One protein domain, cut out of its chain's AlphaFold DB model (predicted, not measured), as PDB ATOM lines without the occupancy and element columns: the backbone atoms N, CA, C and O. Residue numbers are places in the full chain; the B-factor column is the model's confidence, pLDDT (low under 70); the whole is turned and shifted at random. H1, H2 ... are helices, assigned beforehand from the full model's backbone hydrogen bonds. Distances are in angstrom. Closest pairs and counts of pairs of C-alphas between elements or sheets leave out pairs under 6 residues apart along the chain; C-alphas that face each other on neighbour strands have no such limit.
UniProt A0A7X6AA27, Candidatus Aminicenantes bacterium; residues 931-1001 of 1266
ATOM      1  N   LEU A 931      16.106  24.267 -34.812       78.56
ATOM      2  CA  LEU A 931      16.700  25.612 -34.829       78.56
ATOM      3  C   LEU A 931      15.742  26.679 -35.373       78.56
ATOM      4  O   LEU A 931      15.883  27.858 -35.057       78.56
ATOM      5  N   ARG A 932      14.735  26.275 -36.155       79.06
ATOM      6  CA  ARG A 932      13.722  27.179 -36.700       79.06
ATOM      7  C   ARG A 932      12.772  27.663 -35.614       79.06
ATOM      8  O   ARG A 932      12.577  28.867 -35.468       79.06
ATOM      9  N   THR A 933      12.209  26.739 -34.836       81.56
ATOM     10  CA  THR A 933      11.339  27.109 -33.714       81.56
ATOM     11  C   THR A 933      12.128  27.883 -32.653       81.56
ATOM     12  O   THR A 933      11.597  28.835 -32.083       81.56
ATOM     13  N   ALA A 934      13.410  27.559 -32.443       81.56
ATOM     14  CA  ALA A 934      14.300  28.342 -31.584       81.56
ATOM     15  C   ALA A 934      14.501  29.782 -32.102       81.56
ATOM     16  O   ALA A 934      14.299  30.729 -31.345       81.56
ATOM     17  N   ALA A 935      14.802  29.971 -33.393       79.94
ATOM     18  CA  ALA A 935      14.968  31.294 -34.004       79.94
ATOM     19  C   ALA A 935      13.682  32.142 -33.939       79.94
ATOM     20  O   ALA A 935      13.731  33.319 -33.572       79.94
ATOM     21  N   ASP A 936      12.521  31.542 -34.219       82.44
ATOM     22  CA  ASP A 936      11.218  32.210 -34.104       82.44
ATOM     23  C   ASP A 936      10.919  32.626 -32.652       82.44
ATOM     24  O   ASP A 936      10.344  33.691 -32.403       82.44
ATOM     25  N   LEU A 937      11.327  31.809 -31.673       83.25
ATOM     26  CA  LEU A 937      11.187  32.124 -30.254       83.25
ATOM     27  C   LEU A 937      12.124  33.241 -29.814       83.25
ATOM     28  O   LEU A 937      11.630  34.182 -29.191       83.25
ATOM     29  N   TYR A 938      13.412  33.188 -30.177       82.94
ATOM     30  CA  TYR A 938      14.364  34.281 -29.941       82.94
ATOM     31  C   TYR A 938      13.822  35.603 -30.497       82.94
ATOM     32  O   TYR A 938      13.803  36.620 -29.802       82.94
ATOM     33  N   PHE A 939      13.283  35.580 -31.720       83.12
ATOM     34  CA  PHE A 939      12.692  36.759 -32.345       83.12
ATOM     35  C   PHE A 939      11.451  37.256 -31.587       83.12
ATOM     36  O   PHE A 939      11.289  38.458 -31.363       83.12
ATOM     37  N   LYS A 940      10.574  36.341 -31.154       81.12
ATOM     38  CA  LYS A 940       9.352  36.669 -30.404       81.12
ATOM     39  C   LYS A 940       9.646  37.307 -29.044       81.12
ATOM     40  O   LYS A 940       8.891  38.184 -28.627       81.12
ATOM     41  N   ILE A 941      10.699  36.868 -28.354       83.25
ATOM     42  CA  ILE A 941      11.078  37.406 -27.037       83.25
ATOM     43  C   ILE A 941      11.962  38.657 -27.122       83.25
ATOM     44  O   ILE A 941      12.326  39.209 -26.088       83.25
ATOM     45  N   GLY A 942      12.267  39.134 -28.334       79.19
ATOM     46  CA  GLY A 942      13.079  40.332 -28.557       79.19
ATOM     47  C   GLY A 942      14.586  40.102 -28.434       79.19
ATOM     48  O   GLY A 942      15.354  41.060 -28.453       79.19
ATOM     49  N   GLU A 943      15.032  38.848 -28.342       85.81
ATOM     50  CA  GLU A 943      16.448  38.471 -28.327       85.81
ATOM     51  C   GLU A 943      16.955  38.306 -29.764       85.81
ATOM     52  O   GLU A 943      17.327  37.225 -30.221       85.81
ATOM     53  N   TYR A 944      16.945  39.418 -30.505       84.56
ATOM     54  CA  TYR A 944      17.265  39.450 -31.935       84.56
ATOM     55  C   TYR A 944      18.688  38.976 -32.249       84.56
ATOM     56  O   TYR A 944      18.922  38.441 -33.327       84.56
ATOM     57  N   GLN A 945      19.620  39.127 -31.306       83.62
ATOM     58  CA  GLN A 945      20.996  38.642 -31.426       83.62
ATOM     59  C   GLN A 945      21.052  37.108 -31.507       83.62
ATOM     60  O   GLN A 945      21.642  36.573 -32.442       83.62
ATOM     61  N   GLY A 946      20.361  36.399 -30.605       79.75
ATOM     62  CA  GLY A 946      20.263  34.933 -30.641       79.75
ATOM     63  C   GLY A 946      19.500  34.429 -31.867       79.75
ATOM     64  O   GLY A 946      19.911  33.460 -32.504       79.75
ATOM     65  N   ALA A 947      18.448  35.152 -32.276       82.88
ATOM     66  CA  ALA A 947      17.723  34.860 -33.513       82.88
ATOM     67  C   ALA A 947      18.635  34.977 -34.746       82.88
ATOM     68  O   ALA A 947      18.604  34.105 -35.613       82.88
ATOM     69  N   LEU A 948      19.461  36.027 -34.811       83.56
ATOM     70  CA  LEU A 948      20.409  36.249 -35.900       83.56
ATOM     71  C   LEU A 948      21.433  35.113 -35.979       83.56
ATOM     72  O   LEU A 948      21.618  34.552 -37.056       83.56
ATOM     73  N   THR A 949      22.046  34.732 -34.856       80.75
ATOM     74  CA  THR A 949      23.020  33.630 -34.812       80.75
ATOM     75  C   THR A 949      22.385  32.306 -35.243       80.75
ATOM     76  O   THR A 949      22.922  31.627 -36.115       80.75
ATOM     77  N   ALA A 950      21.197  31.969 -34.726       80.06
ATOM     78  CA  ALA A 950      20.476  30.761 -35.128       80.06
ATOM     79  C   ALA A 950      20.151  30.753 -36.636       80.06
ATOM     80  O   ALA A 950      20.333  29.730 -37.289       80.06
ATOM     81  N   CYS A 951      19.750  31.895 -37.212       80.50
ATOM     82  CA  CYS A 951      19.476  32.020 -38.650       80.50
ATOM     83  C   CYS A 951      20.743  31.898 -39.515       80.50
ATOM     84  O   CYS A 951      20.694  31.296 -40.586       80.50
ATOM     85  N   LEU A 952      21.885  32.430 -39.065       76.31
ATOM     86  CA  LEU A 952      23.156  32.353 -39.798       76.31
ATOM     87  C   LEU A 952      23.697  30.915 -39.908       76.31
ATOM     88  O   LEU A 952      24.380  30.597 -40.886       76.31
ATOM     89  N   HIS A 953      23.350  30.041 -38.957       70.69
ATOM     90  CA  HIS A 953      23.706  28.616 -38.958       70.69
ATOM     91  C   HIS A 953      22.599  27.691 -39.503       70.69
ATOM     92  O   HIS A 953      22.829  26.494 -39.693       70.69
ATOM     93  N   GLU A 954      21.403  28.214 -39.790       76.31
ATOM     94  CA  GLU A 954      20.274  27.433 -40.299       76.31
ATOM     95  C   GLU A 954      20.334  27.295 -41.834       76.31
ATOM     96  O   GLU A 954      20.431  28.253 -42.604       76.31
ATOM     97  N   ASN A 955      20.316  26.045 -42.310       61.78
ATOM     98  CA  ASN A 955      20.536  25.723 -43.726       61.78
ATOM     99  C   ASN A 955      19.421  26.226 -44.664       61.78
ATOM    100  O   ASN A 955      19.634  26.291 -45.880       61.78
ATOM    101  N   GLN A 956      18.229  26.530 -44.145       60.56
ATOM    102  CA  GLN A 956      17.085  26.964 -44.943       60.56
ATOM    103  C   GLN A 956      17.140  28.477 -45.212       60.56
ATOM    104  O   GLN A 956      16.865  28.894 -46.338       60.56
ATOM    105  N   ASP A 957      17.563  29.291 -44.243       64.75
ATOM    106  CA  ASP A 957      17.726  30.740 -44.373       64.75
ATOM    107  C   ASP A 957      18.961  31.064 -45.222       64.75
ATOM    108  O   ASP A 957      18.889  31.924 -46.099       64.75
ATOM    109  N   LYS A 958      20.035  30.262 -45.121       63.22
ATOM    110  CA  LYS A 958      21.171  30.307 -46.066       63.22
ATOM    111  C   LYS A 958      20.737  30.072 -47.521       63.22
ATOM    112  O   LYS A 958      21.223  30.742 -48.429       63.22
ATOM    113  N   LYS A 959      19.787  29.157 -47.762       67.12
ATOM    114  CA  LYS A 959      19.185  28.933 -49.096       67.12
ATOM    115  C   LYS A 959      18.253  30.065 -49.536       67.12
ATOM    116  O   LYS A 959      18.057  30.240 -50.734       67.12
ATOM    117  N   ASN A 960      17.699  30.819 -48.591       72.12
ATOM    118  CA  ASN A 960      16.803  31.946 -48.843       72.12
ATOM    119  C   ASN A 960      17.522  33.306 -48.788       72.12
ATOM    120  O   ASN A 960      16.900  34.332 -48.519       72.12
ATOM    121  N   ASN A 961      18.836  33.311 -49.030       71.44
ATOM    122  CA  ASN A 961      19.671  34.508 -49.036       71.44
ATOM    123  C   ASN A 961      19.578  35.332 -47.734       71.44
ATOM    124  O   ASN A 961      19.572  36.561 -47.781       71.44
ATOM    125  N   TYR A 962      19.496  34.648 -46.586       78.50
ATOM    126  CA  TYR A 962      19.512  35.229 -45.239       78.50
ATOM    127  C   TYR A 962      18.364  36.221 -44.967       78.50
ATOM    128  O   TYR A 962      18.555  37.286 -44.377       78.50
ATOM    129  N   ALA A 963      17.147  35.894 -45.413       76.75
ATOM    130  CA  ALA A 963      15.989  36.781 -45.306       76.75
ATOM    131  C   ALA A 963      15.525  37.016 -43.855       76.75
ATOM    132  O   ALA A 963      15.105  38.130 -43.523       76.75
ATOM    133  N   MET A 964      15.566  35.995 -42.992       76.25
ATOM    134  CA  MET A 964      15.195  36.145 -41.579       76.25
ATOM    135  C   MET A 964      16.315  36.829 -40.789       76.25
ATOM    136  O   MET A 964      16.037  37.751 -40.018       76.25
ATOM    137  N   ALA A 965      17.573  36.472 -41.060       78.69
ATOM    138  CA  ALA A 965      18.734  37.201 -40.552       78.69
ATOM    139  C   ALA A 965      18.661  38.702 -40.904       78.69
ATOM    140  O   ALA A 965      18.821  39.541 -40.022       78.69
ATOM    141  N   GLY A 966      18.286  39.059 -42.138       78.12
ATOM    142  CA  GLY A 966      18.080  40.450 -42.559       78.12
ATOM    143  C   GLY A 966      17.035  41.207 -41.728       78.12
ATOM    144  O   GLY A 966      17.271  42.342 -41.322       78.12
ATOM    145  N   LYS A 967      15.911  40.564 -41.387       80.94
ATOM    146  CA  LYS A 967      14.900  41.156 -40.489       80.94
ATOM    147  C   LYS A 967      15.409  41.338 -39.061       80.94
ATOM    148  O   LYS A 967      14.967  42.257 -38.377       80.94
ATOM    149  N   CYS A 968      16.303  40.462 -38.600       82.69
ATOM    150  CA  CYS A 968      16.933  40.598 -37.288       82.69
ATOM    151  C   CYS A 968      17.904  41.786 -37.271       82.69
ATOM    152  O   CYS A 968      17.908  42.538 -36.301       82.69
ATOM    153  N   LEU A 969      18.656  42.010 -38.356       83.12
ATOM    154  CA  LEU A 969      19.599  43.132 -38.471       83.12
ATOM    155  C   LEU A 969      18.927  44.494 -38.314       83.12
ATOM    156  O   LEU A 969      19.420  45.327 -37.565       83.12
ATOM    157  N   GLU A 970      17.752  44.693 -38.917       80.31
ATOM    158  CA  GLU A 970      16.974  45.934 -38.758       80.31
ATOM    159  C   GLU A 970      16.572  46.239 -37.302       80.31
ATOM    160  O   GLU A 970      16.147  47.353 -36.996       80.31
ATOM    161  N   LYS A 971      16.650  45.246 -36.408       82.19
ATOM    162  CA  LYS A 971      16.265  45.356 -34.996       82.19
ATOM    163  C   LYS A 971      17.457  45.401 -34.038       82.19
ATOM    164  O   LYS A 971      17.237  45.591 -32.844       82.19
ATOM    165  N   ILE A 972      18.690  45.232 -34.524       83.38
ATOM    166  CA  ILE A 972      19.899  45.197 -33.692       83.38
ATOM    167  C   ILE A 972      20.671  46.506 -33.866       83.38
ATOM    168  O   ILE A 972      21.275  46.758 -34.902       83.38
ATOM    169  N   GLU A 973      20.691  47.330 -32.818       80.94
ATOM    170  CA  GLU A 973      21.470  48.578 -32.795       80.94
ATOM    171  C   GLU A 973      22.929  48.366 -32.349       80.94
ATOM    172  O   GLU A 973      23.782  49.230 -32.565       80.94
ATOM    173  N   ASP A 974      23.229  47.216 -31.737       83.50
ATOM    174  CA  ASP A 974      24.556  46.880 -31.221       83.50
ATOM    175  C   ASP A 974      25.538  46.574 -32.359       83.50
ATOM    176  O   ASP A 974      25.743  45.432 -32.779       83.50
ATOM    177  N   ARG A 975      26.174  47.639 -32.847       80.50
ATOM    178  CA  ARG A 975      27.202  47.569 -33.887       80.50
ATOM    179  C   ARG A 975      28.417  46.732 -33.483       80.50
ATOM    180  O   ARG A 975      29.067  46.189 -34.369       80.50
ATOM    181  N   GLY A 976      28.724  46.621 -32.187       82.25
ATOM    182  CA  GLY A 976      29.851  45.827 -31.694       82.25
ATOM    183  C   GLY A 976      29.588  44.330 -31.836       82.25
ATOM    184  O   GLY A 976      30.406  43.613 -32.409       82.25
ATOM    185  N   PHE A 977      28.410  43.876 -31.403       85.56
ATOM    186  CA  PHE A 977      27.960  42.496 -31.604       85.56
ATOM    187  C   PHE A 977      27.901  42.120 -33.090       85.56
ATOM    188  O   PHE A 977      28.400  41.065 -33.483       85.56
ATOM    189  N   LEU A 978      27.336  42.996 -33.928       84.50
ATOM    190  CA  LEU A 978      27.259  42.766 -35.373       84.50
ATOM    191  C   LEU A 978      28.648  42.654 -36.009       84.50
ATOM    192  O   LEU A 978      28.848  41.811 -36.879       84.50
ATOM    193  N   TYR A 979      29.608  43.469 -35.559       84.31
ATOM    194  CA  TYR A 979      30.985  43.413 -36.044       84.31
ATOM    195  C   TYR A 979      31.670  42.104 -35.646       84.31
ATOM    196  O   TYR A 979      32.232  41.434 -36.507       84.31
ATOM    197  N   LEU A 980      31.577  41.698 -34.376       84.81
ATOM    198  CA  LEU A 980      32.161  40.434 -33.912       84.81
ATOM    199  C   LEU A 980      31.547  39.232 -34.633       84.81
ATOM    200  O   LEU A 980      32.277  38.389 -35.138       84.81
ATOM    201  N   THR A 981      30.224  39.217 -34.802       84.69
ATOM    202  CA  THR A 981      29.530  38.156 -35.550       84.69
ATOM    203  C   THR A 981      29.963  38.123 -37.022       84.69
ATOM    204  O   THR A 981      30.062  37.055 -37.624       84.69
ATOM    205  N   ALA A 982      30.252  39.285 -37.621       84.12
ATOM    206  CA  ALA A 982      30.772  39.370 -38.987       84.12
ATOM    207  C   ALA A 982      32.193  38.804 -39.095       84.12
ATOM    208  O   ALA A 982      32.511  38.124 -40.070       84.12
ATOM    209  N   VAL A 983      33.025  39.066 -38.086       84.44
ATOM    210  CA  VAL A 983      34.379  38.520 -37.965       84.44
ATOM    211  C   VAL A 983      34.343  37.005 -37.748       84.44
ATOM    212  O   VAL A 983      35.083  36.290 -38.420       84.44
ATOM    213  N   ASP A 984      33.440  36.492 -36.913       83.88
ATOM    214  CA  ASP A 984      33.253  35.046 -36.727       83.88
ATOM    215  C   ASP A 984      32.829  34.383 -38.043       83.88
ATOM    216  O   ASP A 984      33.450  33.421 -38.487       83.88
ATOM    217  N   CYS A 985      31.862  34.974 -38.757       83.88
ATOM    218  CA  CYS A 985      31.478  34.507 -40.093       83.88
ATOM    219  C   CYS A 985      32.644  34.536 -41.092       83.88
ATOM    220  O   CYS A 985      32.687  33.704 -41.998       83.88
ATOM    221  N   TYR A 986      33.561  35.501 -40.971       86.19
ATOM    222  CA  TYR A 986      34.751  35.587 -41.815       86.19
ATOM    223  C   TYR A 986      35.722  34.434 -41.537       86.19
ATOM    224  O   TYR A 986      36.175  33.786 -42.482       86.19
ATOM    225  N   TYR A 987      36.003  34.144 -40.264       82.56
ATOM    226  CA  TYR A 987      36.881  33.037 -39.881       82.56
ATOM    227  C   TYR A 987      36.248  31.655 -40.119       82.56
ATOM    228  O   TYR A 987      36.975  30.722 -40.456       82.56
ATOM    229  N   ASP A 988      34.919  31.542 -40.064       80.31
ATOM    230  CA  ASP A 988      34.145  30.340 -40.426       80.31
ATOM    231  C   ASP A 988      33.985  30.142 -41.951       80.31
ATOM    232  O   ASP A 988      33.217  29.290 -42.407       80.31
ATOM    233  N   GLU A 989      34.663  30.956 -42.767       82.44
ATOM    234  CA  GLU A 989      34.592  30.956 -44.236       82.44
ATOM    235  C   GLU A 989      33.180  31.220 -44.808       82.44
ATOM    236  O   GLU A 989      32.917  31.049 -46.005       82.44
ATOM    237  N   ASN A 990      32.248  31.718 -43.989       84.38
ATOM    238  CA  ASN A 990      30.937  32.194 -44.423       84.38
ATOM    239  C   ASN A 990      31.017  33.645 -44.919       84.38
ATOM    240  O   ASN A 990      30.338  34.546 -44.416       84.38
ATOM    241  N   TYR A 991      31.814  33.876 -45.964       85.62
ATOM    242  CA  TYR A 991      32.060  35.215 -46.514       85.62
ATOM    243  C   TYR A 991      30.777  35.928 -46.977       85.62
ATOM    244  O   TYR A 991      30.711  37.153 -46.970       85.62
ATOM    245  N   ALA A 992      29.735  35.183 -47.364       81.62
ATOM    246  CA  ALA A 992      28.433  35.751 -47.725       81.62
ATOM    247  C   ALA A 992      27.661  36.291 -46.506       81.62
ATOM    248  O   ALA A 992      27.073  37.365 -46.599       81.62
ATOM    249  N   GLY A 993      27.693  35.578 -45.374       81.81
ATOM    250  CA  GLY A 993      27.124  36.057 -44.109       81.81
ATOM    251  C   GLY A 993      27.921  37.227 -43.529       81.81
ATOM    252  O   GLY A 993      27.336  38.227 -43.120       81.81
ATOM    253  N   ALA A 994      29.255  37.157 -43.594       84.62
ATOM    254  CA  ALA A 994      30.137  38.243 -43.167       84.62
ATOM    255  C   ALA A 994      29.888  39.533 -43.968       84.62
ATOM    256  O   ALA A 994      29.769  40.606 -43.385       84.62
ATOM    257  N   LEU A 995      29.745  39.437 -45.297       85.75
ATOM    258  CA  LEU A 995      29.444  40.593 -46.152       85.75
ATOM    259  C   LEU A 995      28.074  41.208 -45.861       85.75
ATOM    260  O   LEU A 995      27.986  42.428 -45.791       85.75
ATOM    261  N   LEU A 996      27.033  40.399 -45.622       85.56
ATOM    262  CA  LEU A 996      25.711  40.908 -45.225       85.56
ATOM    263  C   LEU A 996      25.809  41.808 -43.981       85.56
ATOM    264  O   LEU A 996      25.188  42.871 -43.921       85.56
ATOM    265  N   LEU A 997      26.611  41.385 -43.002       86.00
ATOM    266  CA  LEU A 997      26.828  42.107 -41.751       86.00
ATOM    267  C   LEU A 997      27.706  43.349 -41.947       86.00
ATOM    268  O   LEU A 997      27.346  44.434 -41.490       86.00
ATOM    269  N   PHE A 998      28.827  43.222 -42.661       86.31
ATOM    270  CA  PHE A 998      29.713  44.353 -42.935       86.31
ATOM    271  C   PHE A 998      29.035  45.433 -43.779       86.31
ATOM    272  O   PHE A 998      29.194  46.614 -43.472       86.31
ATOM    273  N   ASP A 999      28.240  45.066 -44.786       82.88
ATOM    274  CA  ASP A 999      27.482  46.019 -45.603       82.88
ATOM    275  C   ASP A 999      26.445  46.770 -44.753       82.88
ATOM    276  O   ASP A 999      26.314  47.990 -44.883       82.88
ATOM    277  N   HIS A1000      25.773  46.085 -43.818       83.06
ATOM    278  CA  HIS A1000      24.863  46.734 -42.868       83.06
ATOM    279  C   HIS A1000      25.592  47.725 -41.943       83.06
ATOM    280  O   HIS A1000      25.074  48.800 -41.634       83.06
ATOM    281  N   LEU A1001      26.828  47.407 -41.547       79.31
ATOM    282  CA  LEU A1001      27.693  48.282 -40.746       79.31
ATOM    283  C   LEU A1001      28.319  49.440 -41.545       79.31
ATOM    284  O   LEU A1001      28.971  50.308 -40.962       79.31
TER     285      LEU A1001
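AT A GLANCE: This is residues 931 to 1001 of the 1266 residues of a protein of Candidatus Aminicenantes bacterium (UniProt A0A7X6AA27). What shape? Helical hairpins H1-H2 and H5-H6 stand side by side, H4 packs on H2, and H3 is at one end. How big? The printed part, 71 residues with six named helices, class all helix, is compact, with a radius of gyration of the C-alphas of 10.9 A and spans of 27 by 25 by 16 A.

HOW THE PARTS SIT: What begins? H1, residues 931 to 940, and H2, residues 944 to 953, form a hairpin, closest at C-alphas 935 and 947, 4.5 A. H4, residues 963 to 969, touches H2, closest at C-alphas 948 and 965, 5.0 A. What ends? H5, residues 975 to 987, and H6, residues 991 to 1000, form a hairpin, closest at C-alphas 982 and 994, 4.4 A. Every helical O i to N i+4 pair is within hydrogen-bond range.

IN THESE COORDINATES: H1's start? C-alpha 931 is at (16.700, 25.612, -34.829). H6's end? C-alpha 1000 is at (24.863, 46.734, -42.868).

THE WHOLE: Any cut? The printed part has no cut. Low confidence? H3, residues 955 to 959, has pLDDT under 70.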